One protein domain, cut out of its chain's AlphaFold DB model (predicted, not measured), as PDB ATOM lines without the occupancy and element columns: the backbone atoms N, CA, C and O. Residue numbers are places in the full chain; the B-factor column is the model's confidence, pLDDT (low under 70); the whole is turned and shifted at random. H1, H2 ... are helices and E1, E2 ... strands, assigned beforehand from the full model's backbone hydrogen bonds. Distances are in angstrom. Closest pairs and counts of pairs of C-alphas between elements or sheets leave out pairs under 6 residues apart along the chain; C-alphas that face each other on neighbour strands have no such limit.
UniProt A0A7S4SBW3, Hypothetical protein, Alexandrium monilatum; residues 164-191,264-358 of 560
ATOM      1  N   VAL A 164      26.472  56.325 -36.000       94.00
ATOM      2  CA  VAL A 164      27.775  56.684 -35.428       94.00
ATOM      3  C   VAL A 164      28.877  56.470 -36.473       94.00
ATOM      4  O   VAL A 164      29.822  57.248 -36.556       94.00
ATOM      5  N   TRP A 165      28.740  55.436 -37.314       94.44
ATOM      6  CA  TRP A 165      29.671  55.118 -38.399       94.44
ATOM      7  C   TRP A 165      28.933  54.457 -39.575       94.44
ATOM      8  O   TRP A 165      27.987  53.700 -39.364       94.44
ATOM      9  N   GLN A 166      29.373  54.701 -40.812       94.12
ATOM     10  CA  GLN A 166      28.925  53.951 -41.993       94.12
ATOM     11  C   GLN A 166      30.051  53.814 -43.027       94.12
ATOM     12  O   GLN A 166      30.889  54.712 -43.132       94.12
ATOM     13  N   GLY A 167      30.023  52.759 -43.841       91.69
ATOM     14  CA  GLY A 167      30.963  52.604 -44.951       91.69
ATOM     15  C   GLY A 167      30.937  51.231 -45.622       91.69
ATOM     16  O   GLY A 167      30.380  50.262 -45.105       91.69
ATOM     17  N   TRP A 168      31.576  51.148 -46.789       91.06
ATOM     18  CA  TRP A 168      31.799  49.888 -47.497       91.06
ATOM     19  C   TRP A 168      32.993  49.135 -46.906       91.06
ATOM     20  O   TRP A 168      34.111  49.651 -46.902       91.06
ATOM     21  N   VAL A 169      32.769  47.896 -46.478       91.56
ATOM     22  CA  VAL A 169      33.775  47.023 -45.857       91.56
ATOM     23  C   VAL A 169      33.891  45.699 -46.608       91.56
ATOM     24  O   VAL A 169      32.947  45.290 -47.280       91.56
ATOM     25  N   ASP A 170      35.011  44.999 -46.446       88.69
ATOM     26  CA  ASP A 170      35.045  43.552 -46.676       88.69
ATOM     27  C   ASP A 170      34.706  42.861 -45.353       88.69
ATOM     28  O   ASP A 170      35.351  43.134 -44.341       88.69
ATOM     29  N   HIS A 171      33.725  41.961 -45.342       89.25
ATOM     30  CA  HIS A 171      33.375  41.129 -44.185       89.25
ATOM     31  C   HIS A 171      33.701  39.662 -44.464       89.25
ATOM     32  O   HIS A 171      33.512  39.191 -45.583       89.25
ATOM     33  N   ASP A 172      34.215  38.959 -43.456       84.88
ATOM     34  CA  ASP A 172      34.618  37.553 -43.553       84.88
ATOM     35  C   ASP A 172      33.481  36.605 -43.144       84.88
ATOM     36  O   ASP A 172      33.275  36.287 -41.963       84.88
ATOM     37  N   GLU A 173      32.740  36.138 -44.149       73.88
ATOM     38  CA  GLU A 173      31.687  35.132 -44.005       73.88
ATOM     39  C   GLU A 173      32.303  33.728 -43.935       73.88
ATOM     40  O   GLU A 173      32.208  32.962 -44.896       73.88
ATOM     41  N   HIS A 174      32.949  33.436 -42.795       65.31
ATOM     42  CA  HIS A 174      33.630  32.185 -42.419       65.31
ATOM     43  C   HIS A 174      33.052  30.947 -43.133       65.31
ATOM     44  O   HIS A 174      32.047  30.371 -42.706       65.31
ATOM     45  N   ALA A 175      33.696  30.541 -44.227       50.03
ATOM     46  CA  ALA A 175      33.239  29.439 -45.063       50.03
ATOM     47  C   ALA A 175      33.750  28.081 -44.544       50.03
ATOM     48  O   ALA A 175      34.528  27.996 -43.586       50.03
ATOM     49  N   LEU A 176      33.323  26.993 -45.200       44.59
ATOM     50  CA  LEU A 176      33.872  25.662 -44.937       44.59
ATOM     51  C   LEU A 176      35.409  25.679 -45.044       44.59
ATOM     52  O   LEU A 176      35.988  26.406 -45.850       44.59
ATOM     53  N   LEU A 177      36.061  24.834 -44.239       50.50
ATOM     54  CA  LEU A 177      37.522  24.662 -44.172       50.50
ATOM     55  C   LEU A 177      38.323  25.847 -43.583       50.50
ATOM     56  O   LEU A 177      39.544  25.860 -43.702       50.50
ATOM     57  N   GLN A 178      37.677  26.803 -42.899       55.12
ATOM     58  CA  GLN A 178      38.332  27.957 -42.239       55.12
ATOM     59  C   GLN A 178      39.104  28.895 -43.192       55.12
ATOM     60  O   GLN A 178      39.935  29.691 -42.751       55.12
ATOM     61  N   LEU A 179      38.829  28.822 -44.497       60.84
ATOM     62  CA  LEU A 179      39.350  29.772 -45.477       60.84
ATOM     63  C   LEU A 179      38.499  31.056 -45.458       60.84
ATOM     64  O   LEU A 179      37.273  30.969 -45.333       60.84
ATOM     65  N   PRO A 180      39.119  32.244 -45.581       63.44
ATOM     66  CA  PRO A 180      38.411  33.506 -45.436       63.44
ATOM     67  C   PRO A 180      37.615  33.814 -46.704       63.44
ATOM     68  O   PRO A 180      38.140  33.772 -47.820       63.44
ATOM     69  N   ASN A 181      36.344  34.157 -46.532       77.19
ATOM     70  CA  ASN A 181      35.404  34.416 -47.620       77.19
ATOM     71  C   ASN A 181      34.956  35.875 -47.528       77.19
ATOM     72  O   ASN A 181      33.876  36.208 -47.037       77.19
ATOM     73  N   TRP A 182      35.861  36.750 -47.963       82.31
ATOM     74  CA  TRP A 182      35.678  38.193 -47.945       82.31
ATOM     75  C   TRP A 182      34.622  38.633 -48.958       82.31
ATOM     76  O   TRP A 182      34.791  38.448 -50.165       82.31
ATOM     77  N   ARG A 183      33.562  39.283 -48.477       85.38
ATOM     78  CA  ARG A 183      32.518  39.885 -49.314       85.38
ATOM     79  C   ARG A 183      32.384  41.369 -49.027       85.38
ATOM     80  O   ARG A 183      32.387  41.775 -47.867       85.38
ATOM     81  N   THR A 184      32.212  42.174 -50.075       87.88
ATOM     82  CA  THR A 184      31.811  43.575 -49.915       87.88
ATOM     83  C   THR A 184      30.441  43.623 -49.236       87.88
ATOM     84  O   THR A 184      29.462  43.045 -49.721       87.88
ATOM     85  N   ARG A 185      30.369  44.334 -48.113       90.25
ATOM     86  CA  ARG A 185      29.145  44.629 -47.364       90.25
ATOM     87  C   ARG A 185      29.120  46.118 -47.026       90.25
ATOM     88  O   ARG A 185      30.165  46.737 -46.829       90.25
ATOM     89  N   TRP A 186      27.935  46.705 -46.945       92.44
ATOM     90  CA  TRP A 186      27.762  48.044 -46.381       92.44
ATOM     91  C   TRP A 186      27.510  47.902 -44.882       92.44
ATOM     92  O   TRP A 186      26.504  47.319 -44.477       92.44
ATOM     93  N   LEU A 187      28.444  48.387 -44.066       94.31
ATOM     94  CA  LEU A 187      28.374  48.317 -42.610       94.31
ATOM     95  C   LEU A 187      27.852  49.652 -42.074       94.31
ATOM     96  O   LEU A 187      28.395  50.710 -42.388       94.31
ATOM     97  N   VAL A 188      26.815  49.589 -41.241       95.56
ATOM     98  CA  VAL A 188      26.299  50.718 -40.457       95.56
ATOM     99  C   VAL A 188      26.435  50.379 -38.976       95.56
ATOM    100  O   VAL A 188      25.971  49.327 -38.535       95.56
ATOM    101  N   VAL A 189      27.053  51.270 -38.200       96.50
ATOM    102  CA  VAL A 189      26.929  51.286 -36.738       96.50
ATOM    103  C   VAL A 189      26.032  52.458 -36.379       96.50
ATOM    104  O   VAL A 189      26.373  53.610 -36.644       96.50
ATOM    105  N   CYS A 190      24.880  52.176 -35.786       95.19
ATOM    106  CA  CYS A 190      23.903  53.181 -35.379       95.19
ATOM    107  C   CYS A 190      23.376  52.895 -33.976       95.19
ATOM    108  O   CYS A 190      23.608  51.827 -33.411       95.19
ATOM    109  N   GLN A 191      22.679  53.867 -33.397       94.00
ATOM    110  CA  GLN A 191      21.928  53.646 -32.166       94.00
ATOM    111  C   GLN A 191      20.812  52.605 -32.393       94.00
ATOM    112  O   GLN A 191      20.272  52.448 -33.491       94.00
ATOM    113  N   ARG A 264      22.669  41.450 -38.251       93.12
ATOM    114  CA  ARG A 264      22.415  42.494 -37.250       93.12
ATOM    115  C   ARG A 264      22.857  42.007 -35.879       93.12
ATOM    116  O   ARG A 264      22.470  40.921 -35.456       93.12
ATOM    117  N   LEU A 265      23.629  42.832 -35.183       92.25
ATOM    118  CA  LEU A 265      24.180  42.554 -33.859       92.25
ATOM    119  C   LEU A 265      23.852  43.728 -32.934       92.25
ATOM    120  O   LEU A 265      24.192  44.863 -33.258       92.25
ATOM    121  N   GLN A 266      23.237  43.472 -31.781       91.94
ATOM    122  CA  GLN A 266      23.193  44.451 -30.691       91.94
ATOM    123  C   GLN A 266      24.532  44.388 -29.950       91.94
ATOM    124  O   GLN A 266      24.926  43.318 -29.483       91.94
ATOM    125  N   LEU A 267      25.244  45.511 -29.863       91.94
ATOM    126  CA  LEU A 267      26.552  45.571 -29.216       91.94
ATOM    127  C   LEU A 267      26.399  45.616 -27.682       91.94
ATOM    128  O   LEU A 267      25.473  46.262 -27.166       91.94
ATOM    129  N   PRO A 268      27.290  44.941 -26.929       88.56
ATOM    130  CA  PRO A 268      27.265  44.973 -25.475       88.56
ATOM    131  C   PRO A 268      27.706  46.345 -24.952       88.56
ATOM    132  O   PRO A 268      28.571  47.002 -25.526       88.56
ATOM    133  N   THR A 269      27.138  46.759 -23.820       83.25
ATOM    134  CA  THR A 269      27.515  48.000 -23.124       83.25
ATOM    135  C   THR A 269      28.717  47.830 -22.194       83.25
ATOM    136  O   THR A 269      29.306  48.824 -21.783       83.25
ATOM    137  N   SER A 270      29.116  46.597 -21.862       85.12
ATOM    138  CA  SER A 270      30.357  46.353 -21.123       85.12
ATOM    139  C   SER A 270      31.529  46.173 -22.082       85.12
ATOM    140  O   SER A 270      31.544  45.236 -22.880       85.12
ATOM    141  N   SER A 271      32.568  46.993 -21.927       82.69
ATOM    142  CA  SER A 271      33.843  46.851 -22.645       82.69
ATOM    143  C   SER A 271      34.565  45.523 -22.364       82.69
ATOM    144  O   SER A 271      35.414  45.109 -23.145       82.69
ATOM    145  N   THR A 272      34.199  44.792 -21.302       87.25
ATOM    146  CA  THR A 272      34.713  43.428 -21.051       87.25
ATOM    147  C   THR A 272      34.095  42.369 -21.973       87.25
ATOM    148  O   THR A 272      34.676  41.304 -22.168       87.25
ATOM    149  N   GLN A 273      32.930  42.659 -22.563       91.25
ATOM    150  CA  GLN A 273      32.170  41.745 -23.421       91.25
ATOM    151  C   GLN A 273      32.457  41.937 -24.918       91.25
ATOM    152  O   GLN A 273      31.891  41.224 -25.747       91.25
ATOM    153  N   ILE A 274      33.340  42.868 -25.288       92.62
ATOM    154  CA  ILE A 274      33.751  43.105 -26.673       92.62
ATOM    155  C   ILE A 274      35.271  43.262 -26.758       92.62
ATOM    156  O   ILE A 274      35.889  43.983 -25.985       92.62
ATOM    157  N   SER A 275      35.906  42.555 -27.694       92.31
ATOM    158  CA  SER A 275      37.353  42.635 -27.914       92.31
ATOM    159  C   SER A 275      37.637  42.938 -29.376       92.31
ATOM    160  O   SER A 275      37.332  42.126 -30.250       92.31
ATOM    161  N   VAL A 276      38.217  44.113 -29.635       92.81
ATOM    162  CA  VAL A 276      38.487  44.618 -30.987       92.81
ATOM    163  C   VAL A 276      39.992  44.759 -31.187       92.81
ATOM    164  O   VAL A 276      40.635  45.622 -30.583       92.81
ATOM    165  N   LYS A 277      40.569  43.893 -32.022       90.06
ATOM    166  CA  LYS A 277      42.018  43.803 -32.258       90.06
ATOM    167  C   LYS A 277      42.329  44.004 -33.734       90.06
ATOM    168  O   LYS A 277      41.706  43.366 -34.581       90.06
ATOM    169  N   ALA A 278      43.288  44.881 -34.032       87.25
ATOM    170  CA  ALA A 278      43.766  45.084 -35.393       87.25
ATOM    171  C   ALA A 278      44.361  43.771 -35.918       87.25
ATOM    172  O   ALA A 278      44.956  43.003 -35.158       87.25
ATOM    173  N   LEU A 279      44.168  43.502 -37.204       79.00
ATOM    174  CA  LEU A 279      44.776  42.364 -37.876       79.00
ATOM    175  C   LEU A 279      46.130  42.851 -38.406       79.00
ATOM    176  O   LEU A 279      46.159  43.821 -39.158       79.00
ATOM    177  N   GLU A 280      47.229  42.232 -37.969       66.44
ATOM    178  CA  GLU A 280      48.599  42.671 -38.289       66.44
ATOM    179  C   GLU A 280      48.774  42.868 -39.806       66.44
ATOM    180  O   GLU A 280      48.557  41.923 -40.564       66.44
ATOM    181  N   ASP A 281      49.130  44.083 -40.244       53.72
ATOM    182  CA  ASP A 281      49.215  44.438 -41.668       53.72
ATOM    183  C   ASP A 281      50.237  43.530 -42.399       53.72
ATOM    184  O   ASP A 281      51.438  43.517 -42.107       53.72
ATOM    185  N   ALA A 282      49.745  42.727 -43.345       46.41
ATOM    186  CA  ALA A 282      50.484  41.641 -43.975       46.41
ATOM    187  C   ALA A 282      51.461  42.160 -45.039       46.41
ATOM    188  O   ALA A 282      51.140  42.276 -46.223       46.41
ATOM    189  N   GLY A 283      52.702  42.419 -44.621       44.06
ATOM    190  CA  GLY A 283      53.802  42.700 -45.541       44.06
ATOM    191  C   GLY A 283      53.930  41.609 -46.616       44.06
ATOM    192  O   GLY A 283      54.023  40.421 -46.300       44.06
ATOM    193  N   LEU A 284      53.992  42.033 -47.886       43.62
ATOM    194  CA  LEU A 284      53.892  41.231 -49.126       43.62
ATOM    195  C   LEU A 284      54.835  40.010 -49.263       43.62
ATOM    196  O   LEU A 284      54.749  39.276 -50.241       43.62
ATOM    197  N   ARG A 285      55.739  39.774 -48.306       44.09
ATOM    198  CA  ARG A 285      56.692  38.649 -48.286       44.09
ATOM    199  C   ARG A 285      56.248  37.453 -47.427       44.09
ATOM    200  O   ARG A 285      56.928  36.434 -47.436       44.09
ATOM    201  N   SER A 286      55.144  37.548 -46.676       46.06
ATOM    202  CA  SER A 286      54.834  36.588 -45.599       46.06
ATOM    203  C   SER A 286      53.931  35.394 -45.964       46.06
ATOM    204  O   SER A 286      53.757  34.529 -45.107       46.06
ATOM    205  N   PHE A 287      53.354  35.306 -47.171       40.91
ATOM    206  CA  PHE A 287      52.283  34.332 -47.480       40.91
ATOM    207  C   PHE A 287      52.680  32.866 -47.213       40.91
ATOM    208  O   PHE A 287      52.016  32.177 -46.443       40.91
ATOM    209  N   ALA A 288      53.806  32.411 -47.776       42.72
ATOM    210  CA  ALA A 288      54.282  31.035 -47.596       42.72
ATOM    211  C   ALA A 288      54.776  30.744 -46.162       42.72
ATOM    212  O   ALA A 288      54.509  29.674 -45.620       42.72
ATOM    213  N   GLY A 289      55.459  31.702 -45.522       40.50
ATOM    214  CA  GLY A 289      55.978  31.534 -44.158       40.50
ATOM    215  C   GLY A 289      54.880  31.495 -43.090       40.50
ATOM    216  O   GLY A 289      54.927  30.669 -42.183       40.50
ATOM    217  N   ALA A 290      53.845  32.331 -43.226       42.38
ATOM    218  CA  ALA A 290      52.738  32.401 -42.271       42.38
ATOM    219  C   ALA A 290      51.928  31.096 -42.188       42.38
ATOM    220  O   ALA A 290      51.434  30.754 -41.110       42.38
ATOM    221  N   LEU A 291      51.809  30.370 -43.306       41.88
ATOM    222  CA  LEU A 291      51.125  29.078 -43.360       41.88
ATOM    223  C   LEU A 291      51.898  27.989 -42.596       41.88
ATOM    224  O   LEU A 291      51.295  27.208 -41.865       41.88
ATOM    225  N   LEU A 292      53.231  27.972 -42.724       43.25
ATOM    226  CA  LEU A 292      54.110  26.985 -42.082       43.25
ATOM    227  C   LEU A 292      54.283  27.219 -40.573       43.25
ATOM    228  O   LEU A 292      54.420  26.262 -39.819       43.25
ATOM    229  N   GLU A 293      54.231  28.470 -40.105       44.72
ATOM    230  CA  GLU A 293      54.319  28.800 -38.673       44.72
ATOM    231  C   GLU A 293      52.992  28.616 -37.899       44.72
ATOM    232  O   GLU A 293      52.884  29.050 -36.751       44.72
ATOM    233  N   GLY A 294      51.942  28.059 -38.519       39.34
ATOM    234  CA  GLY A 294      50.604  27.945 -37.917       39.34
ATOM    235  C   GLY A 294      49.881  29.288 -37.719       39.34
ATOM    236  O   GLY A 294      48.799  29.344 -37.132       39.34
ATOM    237  N   LYS A 295      50.436  30.393 -38.232       45.81
ATOM    238  CA  LYS A 295      49.914  31.761 -38.080       45.81
ATOM    239  C   LYS A 295      48.877  32.068 -39.161       45.81
ATOM    240  O   LYS A 295      48.950  33.105 -39.821       45.81
ATOM    241  N   LEU A 296      47.882  31.186 -39.309       47.69
ATOM    242  CA  LEU A 296      46.862  31.221 -40.370       47.69
ATOM    243  C   LEU A 296      46.237  32.620 -40.541       47.69
ATOM    244  O   LEU A 296      46.106  33.101 -41.663       47.69
ATOM    245  N   ARG A 297      45.981  33.329 -39.426       48.25
ATOM    246  CA  ARG A 297      45.462  34.713 -39.392       48.25
ATOM    247  C   ARG A 297      46.257  35.731 -40.227       48.25
ATOM    248  O   ARG A 297      45.651  36.677 -40.718       48.25
ATOM    249  N   ARG A 298      47.570  35.547 -40.419       47.53
ATOM    250  CA  ARG A 298      48.414  36.430 -41.252       47.53
ATOM    251  C   ARG A 298      48.242  36.182 -42.753       47.53
ATOM    252  O   ARG A 298      48.406  37.110 -43.535       47.53
ATOM    253  N   ALA A 299      47.875  34.965 -43.160       45.44
ATOM    254  CA  ALA A 299      47.589  34.648 -44.562       45.44
ATOM    255  C   ALA A 299      46.202  35.151 -45.014       45.44
ATOM    256  O   ALA A 299      45.971  35.314 -46.209       45.44
ATOM    257  N   LEU A 300      45.285  35.443 -44.078       50.59
ATOM    258  CA  LEU A 300      43.898  35.811 -44.403       50.59
ATOM    259  C   LEU A 300      43.751  37.173 -45.100       50.59
ATOM    260  O   LEU A 300      42.740  37.409 -45.758       50.59
ATOM    261  N   GLN A 301      44.721  38.084 -44.956       53.69
ATOM    262  CA  GLN A 301      44.624  39.423 -45.547       53.69
ATOM    263  C   GLN A 301      44.817  39.429 -47.069       53.69
ATOM    264  O   GLN A 301      44.202  40.249 -47.749       53.69
ATOM    265  N   SER A 302      45.640  38.533 -47.620       51.44
ATOM    266  CA  SER A 302      46.057  38.573 -49.026       51.44
ATOM    267  C   SER A 302      45.087  37.840 -49.960       51.44
ATOM    268  O   SER A 302      45.426  36.811 -50.541       51.44
ATOM    269  N   THR A 303      43.889  38.397 -50.149       52.09
ATOM    270  CA  THR A 303      43.009  38.042 -51.276       52.09
ATOM    271  C   THR A 303      43.102  39.114 -52.355       52.09
ATOM    272  O   THR A 303      42.598  40.221 -52.167       52.09
ATOM    273  N   GLY A 304      43.746  38.801 -53.482       48.44
ATOM    274  CA  GLY A 304      43.839  39.727 -54.610       48.44
ATOM    275  C   GLY A 304      42.456  40.053 -55.180       48.44
ATOM    276  O   GLY A 304      41.704  39.142 -55.513       48.44
ATOM    277  N   GLY A 305      42.131  41.344 -55.288       55.31
ATOM    278  CA  GLY A 305      40.884  41.823 -55.897       55.31
ATOM    279  C   GLY A 305      40.180  42.959 -55.152       55.31
ATOM    280  O   GLY A 305      39.428  43.690 -55.787       55.31
ATOM    281  N   THR A 306      40.431  43.165 -53.852       63.78
ATOM    282  CA  THR A 306      39.840  44.292 -53.102       63.78
ATOM    283  C   THR A 306      40.867  45.381 -52.795       63.78
ATOM    284  O   THR A 306      42.056  45.120 -52.622       63.78
ATOM    285  N   SER A 307      40.402  46.631 -52.723       69.50
ATOM    286  CA  SER A 307      41.193  47.795 -52.292       69.50
ATOM    287  C   SER A 307      41.224  47.972 -50.766       69.50
ATOM    288  O   SER A 307      41.885  48.875 -50.259       69.50
ATOM    289  N   ARG A 308      40.497  47.131 -50.020       82.06
ATOM    290  CA  ARG A 308      40.307  47.242 -48.570       82.06
ATOM    291  C   ARG A 308      41.323  46.369 -47.836       82.06
ATOM    292  O   ARG A 308      41.020  45.245 -47.448       82.06
ATOM    293  N   ALA A 309      42.546  46.872 -47.685       79.19
ATOM    294  CA  ALA A 309      43.650  46.114 -47.092       79.19
ATOM    295  C   ALA A 309      43.621  46.072 -45.551       79.19
ATOM    296  O   ALA A 309      44.012  45.070 -44.951       79.19
ATOM    297  N   HIS A 310      43.160  47.141 -44.893       86.94
ATOM    298  CA  HIS A 310      43.382  47.330 -43.458       86.94
ATOM    299  C   HIS A 310      42.329  46.609 -42.617       86.94
ATOM    300  O   HIS A 310      41.175  47.036 -42.532       86.94
ATOM    301  N   GLY A 311      42.738  45.498 -42.002       87.38
ATOM    302  CA  GLY A 311      41.857  44.589 -41.274       87.38
ATOM    303  C   GLY A 311      41.796  44.801 -39.759       87.38
ATOM    304  O   GLY A 311      42.761  45.219 -39.117       87.38
ATOM    305  N   PHE A 312      40.676  44.404 -39.160       90.06
ATOM    306  CA  PHE A 312      40.550  44.135 -37.729       90.06
ATOM    307  C   PHE A 312      39.621  42.943 -37.467       90.06
ATOM    308  O   PHE A 312      38.917  42.461 -38.354       90.06
ATOM    309  N   THR A 313      39.642  42.451 -36.231       90.12
ATOM    310  CA  THR A 313      38.769  41.382 -35.734       90.12
ATOM    311  C   THR A 313      38.003  41.874 -34.513       90.12
ATOM    312  O   THR A 313      38.586  42.478 -33.610       90.12
ATOM    313  N   MET A 314      36.696  41.625 -34.495       91.94
ATOM    314  CA  MET A 314      35.793  41.910 -33.381       91.94
ATOM    315  C   MET A 314      35.263  40.588 -32.827       91.94
ATOM    316  O   MET A 314      34.642  39.817 -33.555       91.94
ATOM    317  N   LYS A 315      35.477  40.337 -31.536       91.00
ATOM    318  CA  LYS A 315      34.890  39.214 -30.791       91.00
ATOM    319  C   LYS A 315      33.861  39.752 -29.802       91.00
ATOM    320  O   LYS A 315      34.197  40.646 -29.028       91.00
ATOM    321  N   MET A 316      32.657  39.184 -29.783       92.25
ATOM    322  CA  MET A 316      31.678  39.422 -28.713       92.25
ATOM    323  C   MET A 316      31.675  38.240 -27.741       92.25
ATOM    324  O   MET A 316      31.723  37.086 -28.170       92.25
ATOM    325  N   LEU A 317      31.637  38.520 -26.440       92.31
ATOM    326  CA  LEU A 317      31.801  37.554 -25.353       92.31
ATOM    327  C   LEU A 317      30.603  37.605 -24.394       92.31
ATOM    328  O   LEU A 317      30.021  38.661 -24.146       92.31
ATOM    329  N   ARG A 318      30.253  36.463 -23.797       90.94
ATOM    330  CA  ARG A 318      29.325  36.398 -22.657       90.94
ATOM    331  C   ARG A 318      29.989  36.989 -21.410       90.94
ATOM    332  O   ARG A 318      31.209  37.074 -21.330       90.94
ATOM    333  N   ALA A 319      29.197  37.287 -20.376       86.88
ATOM    334  CA  ALA A 319      29.719  37.668 -19.055       86.88
ATOM    335  C   ALA A 319      30.675  36.620 -18.431       86.88
ATOM    336  O   ALA A 319      31.484  36.961 -17.579       86.88
ATOM    337  N   SER A 320      30.618  35.360 -18.878       89.94
ATOM    338  CA  SER A 320      31.550  34.285 -18.508       89.94
ATOM    339  C   SER A 320      32.837  34.231 -19.352       89.94
ATOM    340  O   SER A 320      33.574  33.253 -19.271       89.94
ATOM    341  N   GLY A 321      33.083  35.208 -20.232       87.25
ATOM    342  CA  GLY A 321      34.215  35.222 -21.171       87.25
ATOM    343  C   GLY A 321      34.070  34.291 -22.385       87.25
ATOM    344  O   GLY A 321      34.879  34.363 -23.308       87.25
ATOM    345  N   ALA A 322      33.037  33.442 -22.432       88.62
ATOM    346  CA  ALA A 322      32.788  32.539 -23.555       88.62
ATOM    347  C   ALA A 322      32.431  33.306 -24.844       88.62
ATOM    348  O   ALA A 322      31.596  34.213 -24.817       88.62
ATOM    349  N   LEU A 323      33.030  32.918 -25.975       87.75
ATOM    350  CA  LEU A 323      32.798  33.539 -27.283       87.75
ATOM    351  C   LEU A 323      31.335  33.373 -27.736       87.75
ATOM    352  O   LEU A 323      30.778  32.279 -27.663       87.75
ATOM    353  N   ILE A 324      30.729  34.460 -28.219       89.25
ATOM    354  CA  ILE A 324      29.406  34.476 -28.864       89.25
ATOM    355  C   ILE A 324      29.584  34.421 -30.383       89.25
ATOM    356  O   ILE A 324      29.025  33.550 -31.039       89.25
ATOM    357  N   CYS A 325      30.388  35.334 -30.931       88.69
ATOM    358  CA  CYS A 325      30.780  35.351 -32.337       88.69
ATOM    359  C   CYS A 325      32.122  36.071 -32.527       88.69
ATOM    360  O   CYS A 325      32.565  36.842 -31.668       88.69
ATOM    361  N   GLU A 326      32.751  35.835 -33.677       88.75
ATOM    362  CA  GLU A 326      33.881  36.610 -34.180       88.75
ATOM    363  C   GLU A 326      33.587  37.075 -35.609       88.75
ATOM    364  O   GLU A 326      33.052  36.320 -36.420       88.75
ATOM    365  N   HIS A 327      33.945  38.320 -35.915       88.69
ATOM    366  CA  HIS A 327      33.836  38.898 -37.249       88.69
ATOM    367  C   HIS A 327      35.151  39.575 -37.631       88.69
ATOM    368  O   HIS A 327      35.652  40.429 -36.893       88.69
ATOM    369  N   SER A 328      35.688  39.211 -38.794       88.69
ATOM    370  CA  SER A 328      36.815  39.899 -39.426       88.69
ATOM    371  C   SER A 328      36.269  40.944 -40.404       88.69
ATOM    372  O   SER A 328      35.313  40.673 -41.134       88.69
ATOM    373  N   VAL A 329      36.856  42.141 -40.411       90.19
ATOM    374  CA  VAL A 329      36.418  43.280 -41.237       90.19
ATOM    375  C   VAL A 329      37.643  43.974 -41.833       90.19
ATOM    376  O   VAL A 329      38.601  44.217 -41.099       90.19
ATOM    377  N   ARG A 330      37.624  44.332 -43.125       89.50
ATOM    378  CA  ARG A 330      38.629  45.215 -43.756       89.50
ATOM    379  C   ARG A 330      38.007  46.491 -44.314       89.50
ATOM    380  O   ARG A 330      36.885  46.478 -44.816       89.50
ATOM    381  N   VAL A 331      38.769  47.580 -44.278       90.81
ATOM    382  CA  VAL A 331      38.396  48.909 -44.796       90.81
ATOM    383  C   VAL A 331      39.481  49.475 -45.718       90.81
ATOM    384  O   VAL A 331      40.580  48.924 -45.806       90.81
ATOM    385  N   ALA A 332      39.165  50.556 -46.439       88.19
ATOM    386  CA  ALA A 332      40.058  51.148 -47.436       88.19
ATOM    387  C   ALA A 332      41.288  51.834 -46.816       88.19
ATOM    388  O   ALA A 332      42.388  51.698 -47.345       88.19
ATOM    389  N   THR A 333      41.133  52.534 -45.689       89.31
ATOM    390  CA  THR A 333      42.212  53.310 -45.051       89.31
ATOM    391  C   THR A 333      42.444  52.912 -43.584       89.31
ATOM    392  O   THR A 333      41.511  52.488 -42.896       89.31
ATOM    393  N   PRO A 334      43.664  53.100 -43.039       90.38
ATOM    394  CA  PRO A 334      43.916  52.845 -41.620       90.38
ATOM    395  C   PRO A 334      43.170  53.849 -40.724       90.38
ATOM    396  O   PRO A 334      42.744  53.498 -39.631       90.38
ATOM    397  N   ALA A 335      42.912  55.071 -41.210       92.12
ATOM    398  CA  ALA A 335      42.134  56.073 -40.483       92.12
ATOM    399  C   ALA A 335      40.657  55.667 -40.304       92.12
ATOM    400  O   ALA A 335      40.079  55.904 -39.244       92.12
ATOM    401  N   GLU A 336      40.036  55.026 -41.301       91.88
ATOM    402  CA  GLU A 336      38.701  54.428 -41.148       91.88
ATOM    403  C   GLU A 336      38.724  53.237 -40.188       91.88
ATOM    404  O   GLU A 336      37.811  53.110 -39.370       91.88
ATOM    405  N   ARG A 337      39.773  52.397 -40.257       92.81
ATOM    406  CA  ARG A 337      39.949  51.226 -39.379       92.81
ATOM    407  C   ARG A 337      39.976  51.686 -37.933       92.81
ATOM    408  O   ARG A 337      39.203  51.192 -37.120       92.81
ATOM    409  N   ASP A 338      40.834  52.650 -37.630       93.19
ATOM    410  CA  ASP A 338      41.099  53.063 -36.259       93.19
ATOM    411  C   ASP A 338      39.895  53.810 -35.655       93.19
ATOM    412  O   ASP A 338      39.561  53.557 -34.497       93.19
ATOM    413  N   ARG A 339      39.150  54.593 -36.456       93.50
ATOM    414  CA  ARG A 339      37.855  55.193 -36.065       93.50
ATOM    415  C   ARG A 339      36.761  54.153 -35.802       93.50
ATOM    416  O   ARG A 339      36.058  54.245 -34.800       93.50
ATOM    417  N   LEU A 340      36.596  53.158 -36.679       95.19
ATOM    418  CA  LEU A 340      35.602  52.097 -36.469       95.19
ATOM    419  C   LEU A 340      35.979  51.226 -35.259       95.19
ATOM    420  O   LEU A 340      35.120  50.862 -34.460       95.19
ATOM    421  N   MET A 341      37.269  50.944 -35.071       94.56
ATOM    422  CA  MET A 341      37.766  50.254 -33.882       94.56
ATOM    423  C   MET A 341      37.558  51.062 -32.596       94.56
ATOM    424  O   MET A 341      37.298  50.457 -31.565       94.56
ATOM    425  N   GLU A 342      37.667  52.392 -32.622       93.00
ATOM    426  CA  GLU A 342      37.354  53.253 -31.475       93.00
ATOM    427  C   GLU A 342      35.882  53.106 -31.056       93.00
ATOM    428  O   GLU A 342      35.617  52.720 -29.917       93.00
ATOM    429  N   VAL A 343      34.947  53.253 -32.005       93.44
ATOM    430  CA  VAL A 343      33.495  53.082 -31.778       93.44
ATOM    431  C   VAL A 343      33.135  51.685 -31.249       93.44
ATOM    432  O   VAL A 343      32.226  51.537 -30.434       93.44
ATOM    433  N   LEU A 344      33.841  50.642 -31.698       93.94
ATOM    434  CA  LEU A 344      33.571  49.259 -31.291       93.94
ATOM    435  C   LEU A 344      34.284  48.835 -29.991       93.94
ATOM    436  O   LEU A 344      33.910  47.816 -29.414       93.94
ATOM    437  N   ARG A 345      35.302  49.570 -29.515       93.12
ATOM    438  CA  ARG A 345      35.992  49.280 -28.236       93.12
ATOM    439  C   ARG A 345      35.173  49.704 -27.020       93.12
ATOM    440  O   ARG A 345      35.217  49.016 -26.003       93.12
ATOM    441  N   ASP A 346      34.441  50.812 -27.124       90.00
ATOM    442  CA  ASP A 346      33.539  51.295 -26.074       90.00
ATOM    443  C   ASP A 346      32.182  51.735 -26.666       90.00
ATOM    444  O   ASP A 346      31.911  52.931 -26.824       90.00
ATOM    445  N   PRO A 347      31.298  50.768 -26.993       91.12
ATOM    446  CA  PRO A 347      29.990  51.070 -27.570       91.12
ATOM    447  C   PRO A 347      29.105  51.923 -26.651       91.12
ATOM    448  O   PRO A 347      28.258  52.668 -27.139       91.12
ATOM    449  N   ALA A 348      29.290  51.836 -25.327       86.31
ATOM    450  CA  ALA A 348      28.519  52.612 -24.359       86.31
ATOM    451  C   ALA A 348      28.919  54.094 -24.379       86.31
ATOM    452  O   ALA A 348      28.042  54.963 -24.413       86.31
ATOM    453  N   ARG A 349      30.224  54.390 -24.431       87.12
ATOM    454  CA  ARG A 349      30.724  55.756 -24.610       87.12
ATOM    455  C   ARG A 349      30.309  56.334 -25.960       87.12
ATOM    456  O   ARG A 349      29.792  57.447 -25.992       87.12
ATOM    457  N   SER A 350      30.451  55.593 -27.060       90.56
ATOM    458  CA  SER A 350      30.053  56.110 -28.375       90.56
ATOM    459  C   SER A 350      28.535  56.301 -28.517       90.56
ATOM    460  O   SER A 350      28.106  57.241 -29.185       90.56
ATOM    461  N   ALA A 351      27.702  55.497 -27.838       87.94
ATOM    462  CA  ALA A 351      26.264  55.763 -27.733       87.94
ATOM    463  C   ALA A 351      25.952  57.050 -26.950       87.94
ATOM    464  O   ALA A 351      25.064  57.808 -27.351       87.94
ATOM    465  N   TYR A 352      26.688  57.317 -25.863       84.12
ATOM    466  CA  TYR A 352      26.581  58.558 -25.090       84.12
ATOM    467  C   TYR A 352      26.988  59.783 -25.920       84.12
ATOM    468  O   TYR A 352      26.225  60.740 -26.021       84.12
ATOM    469  N   GLU A 353      28.150  59.740 -26.573       85.94
ATOM    470  CA  GLU A 353      28.658  60.833 -27.410       85.94
ATOM    471  C   GLU A 353      27.722  61.130 -28.596       85.94
ATOM    472  O   GLU A 353      27.460  62.298 -28.896       85.94
ATOM    473  N   ALA A 354      27.132  60.097 -29.211       84.81
ATOM    474  CA  ALA A 354      26.104  60.250 -30.242       84.81
ATOM    475  C   ALA A 354      24.815  60.898 -29.698       84.81
ATOM    476  O   ALA A 354      24.304  61.839 -30.306       84.81
ATOM    477  N   ALA A 355      24.318  60.463 -28.534       77.75
ATOM    478  CA  ALA A 355      23.130  61.042 -27.902       77.75
ATOM    479  C   ALA A 355      23.347  62.508 -27.475       77.75
ATOM    480  O   ALA A 355      22.485  63.357 -27.701       77.75
ATOM    481  N   CYS A 356      24.518  62.840 -26.924       74.00
ATOM    482  CA  CYS A 356      24.891  64.219 -26.601       74.00
ATOM    483  C   CYS A 356      25.011  65.103 -27.849       74.00
ATOM    484  O   CYS A 356      24.635  66.271 -27.795       74.00
ATOM    485  N   SER A 357      25.482  64.556 -28.974       70.19
ATOM    486  CA  SER A 357      25.607  65.285 -30.247       70.19
ATOM    487  C   SER A 357      24.260  65.581 -30.923       70.19
ATOM    488  O   SER A 357      24.194  66.448 -31.790       70.19
ATOM    489  N   GLN A 358      23.190  64.882 -30.530       61.75
ATOM    490  CA  GLN A 358      21.822  65.101 -31.019       61.75
ATOM    491  C   GLN A 358      20.979  65.990 -30.086       61.75
ATOM    492  O   GLN A 358      19.890  66.423 -30.464       61.75
TER     493      GLN A 358
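AT A GLANCE: This is residues 164 to 191 and 264 to 358 of the 560 residues of the protein "Hypothetical protein" of Alexandrium monilatum (UniProt A0A7S4SBW3). A strongly twisted sheet of five antiparallel strands makes the body, with H3 packed over one of its faces in two layers, that is, a sheet with a helix on one face. H4 follows at a corner to H3 and makes one end of the longest axis, while the stretch with the short helices H1 and H2 makes the other end, off the sheet. The printed part has 123 residues, with named elements in the order E1 E2 E3 E4 H1 H2 E5 E6 H3 H4; the sheet's order is E2 E1 E6 E5 E4 and the class is mixed, helices and strands. The whole is compact, with a radius of gyration of the C-alphas of 15.3 A and spans of 48 by 34 by 22 A.

HOW THE PARTS SIT: Start with E1, residues 164 to 172, which bends by 77 degrees at residue 168, and E2, residues 182 to 191, which bends by 54 degrees at residue 185. They form a hairpin, with N 169 and O 185 2.9 A apart, within hydrogen-bond range. E3, residues 264 to 266, is near E2 and pairs with no named strand. Edge strand E4, residues 274 to 278, is antiparallel to E5, residues 310 to 317, with N 277 and O 313 at 2.9 A. E5 and E6, residues 323 to 331, form a hairpin, with N 312 and O 329 at 2.8 A. E6 is antiparallel to E1, with N 330 and O 170 at 2.8 A. H3, residues 334 to 345, is on the sheet; its closest C-alphas to E4 are Arg 345 and Val 276, 6.0 A apart. H4, residues 347 to 358, only grazes the sheet with residues 347 to 355. H3 and H4 are close but not clearly touching, the closest C-alphas being Val 343 and Ser 350 at 5.7 A, and about perpendicular at 78 degrees. H1, residues 287 to 292, and H2, residues 296 to 299, touch, with closest C-alphas Phe 287 and Ala 299 at 5.5 A; neither is on the sheet. In H3 and H4 every O i to N i+4 pair is within hydrogen-bond range; H1 has 0 of 2, with 1 of 3 O i to N i+3 pairs, and H2 is too short for an i+4 pair.

IN THESE COORDINATES: Find C-alpha 164 at (27.775, 56.684, -35.428); from there E1 covers 21.9 A. E2 spans 26.0 A, E5 23.6 A and E6 24.0 A. Find C-alpha 334 at (43.916, 52.845, -41.620), where H3 begins its 16.0 A; H4, 16.6 A long, ends at C-alpha 358 at (21.822, 65.101, -31.019).

THE WHOLE: The C-alphas of Leu 292 and Gln 358, 51.2 A apart, are the two farthest apart. Residues 192 to 263 are not printed, and C-alphas 191 and 264 are 12.3 A apart across the cut. Of the links that are printed whole, none is long. In this model the mean pLDDT of the printed part is 77.6, and residues 174 to 180, 280 to 307 and 358 are under 70.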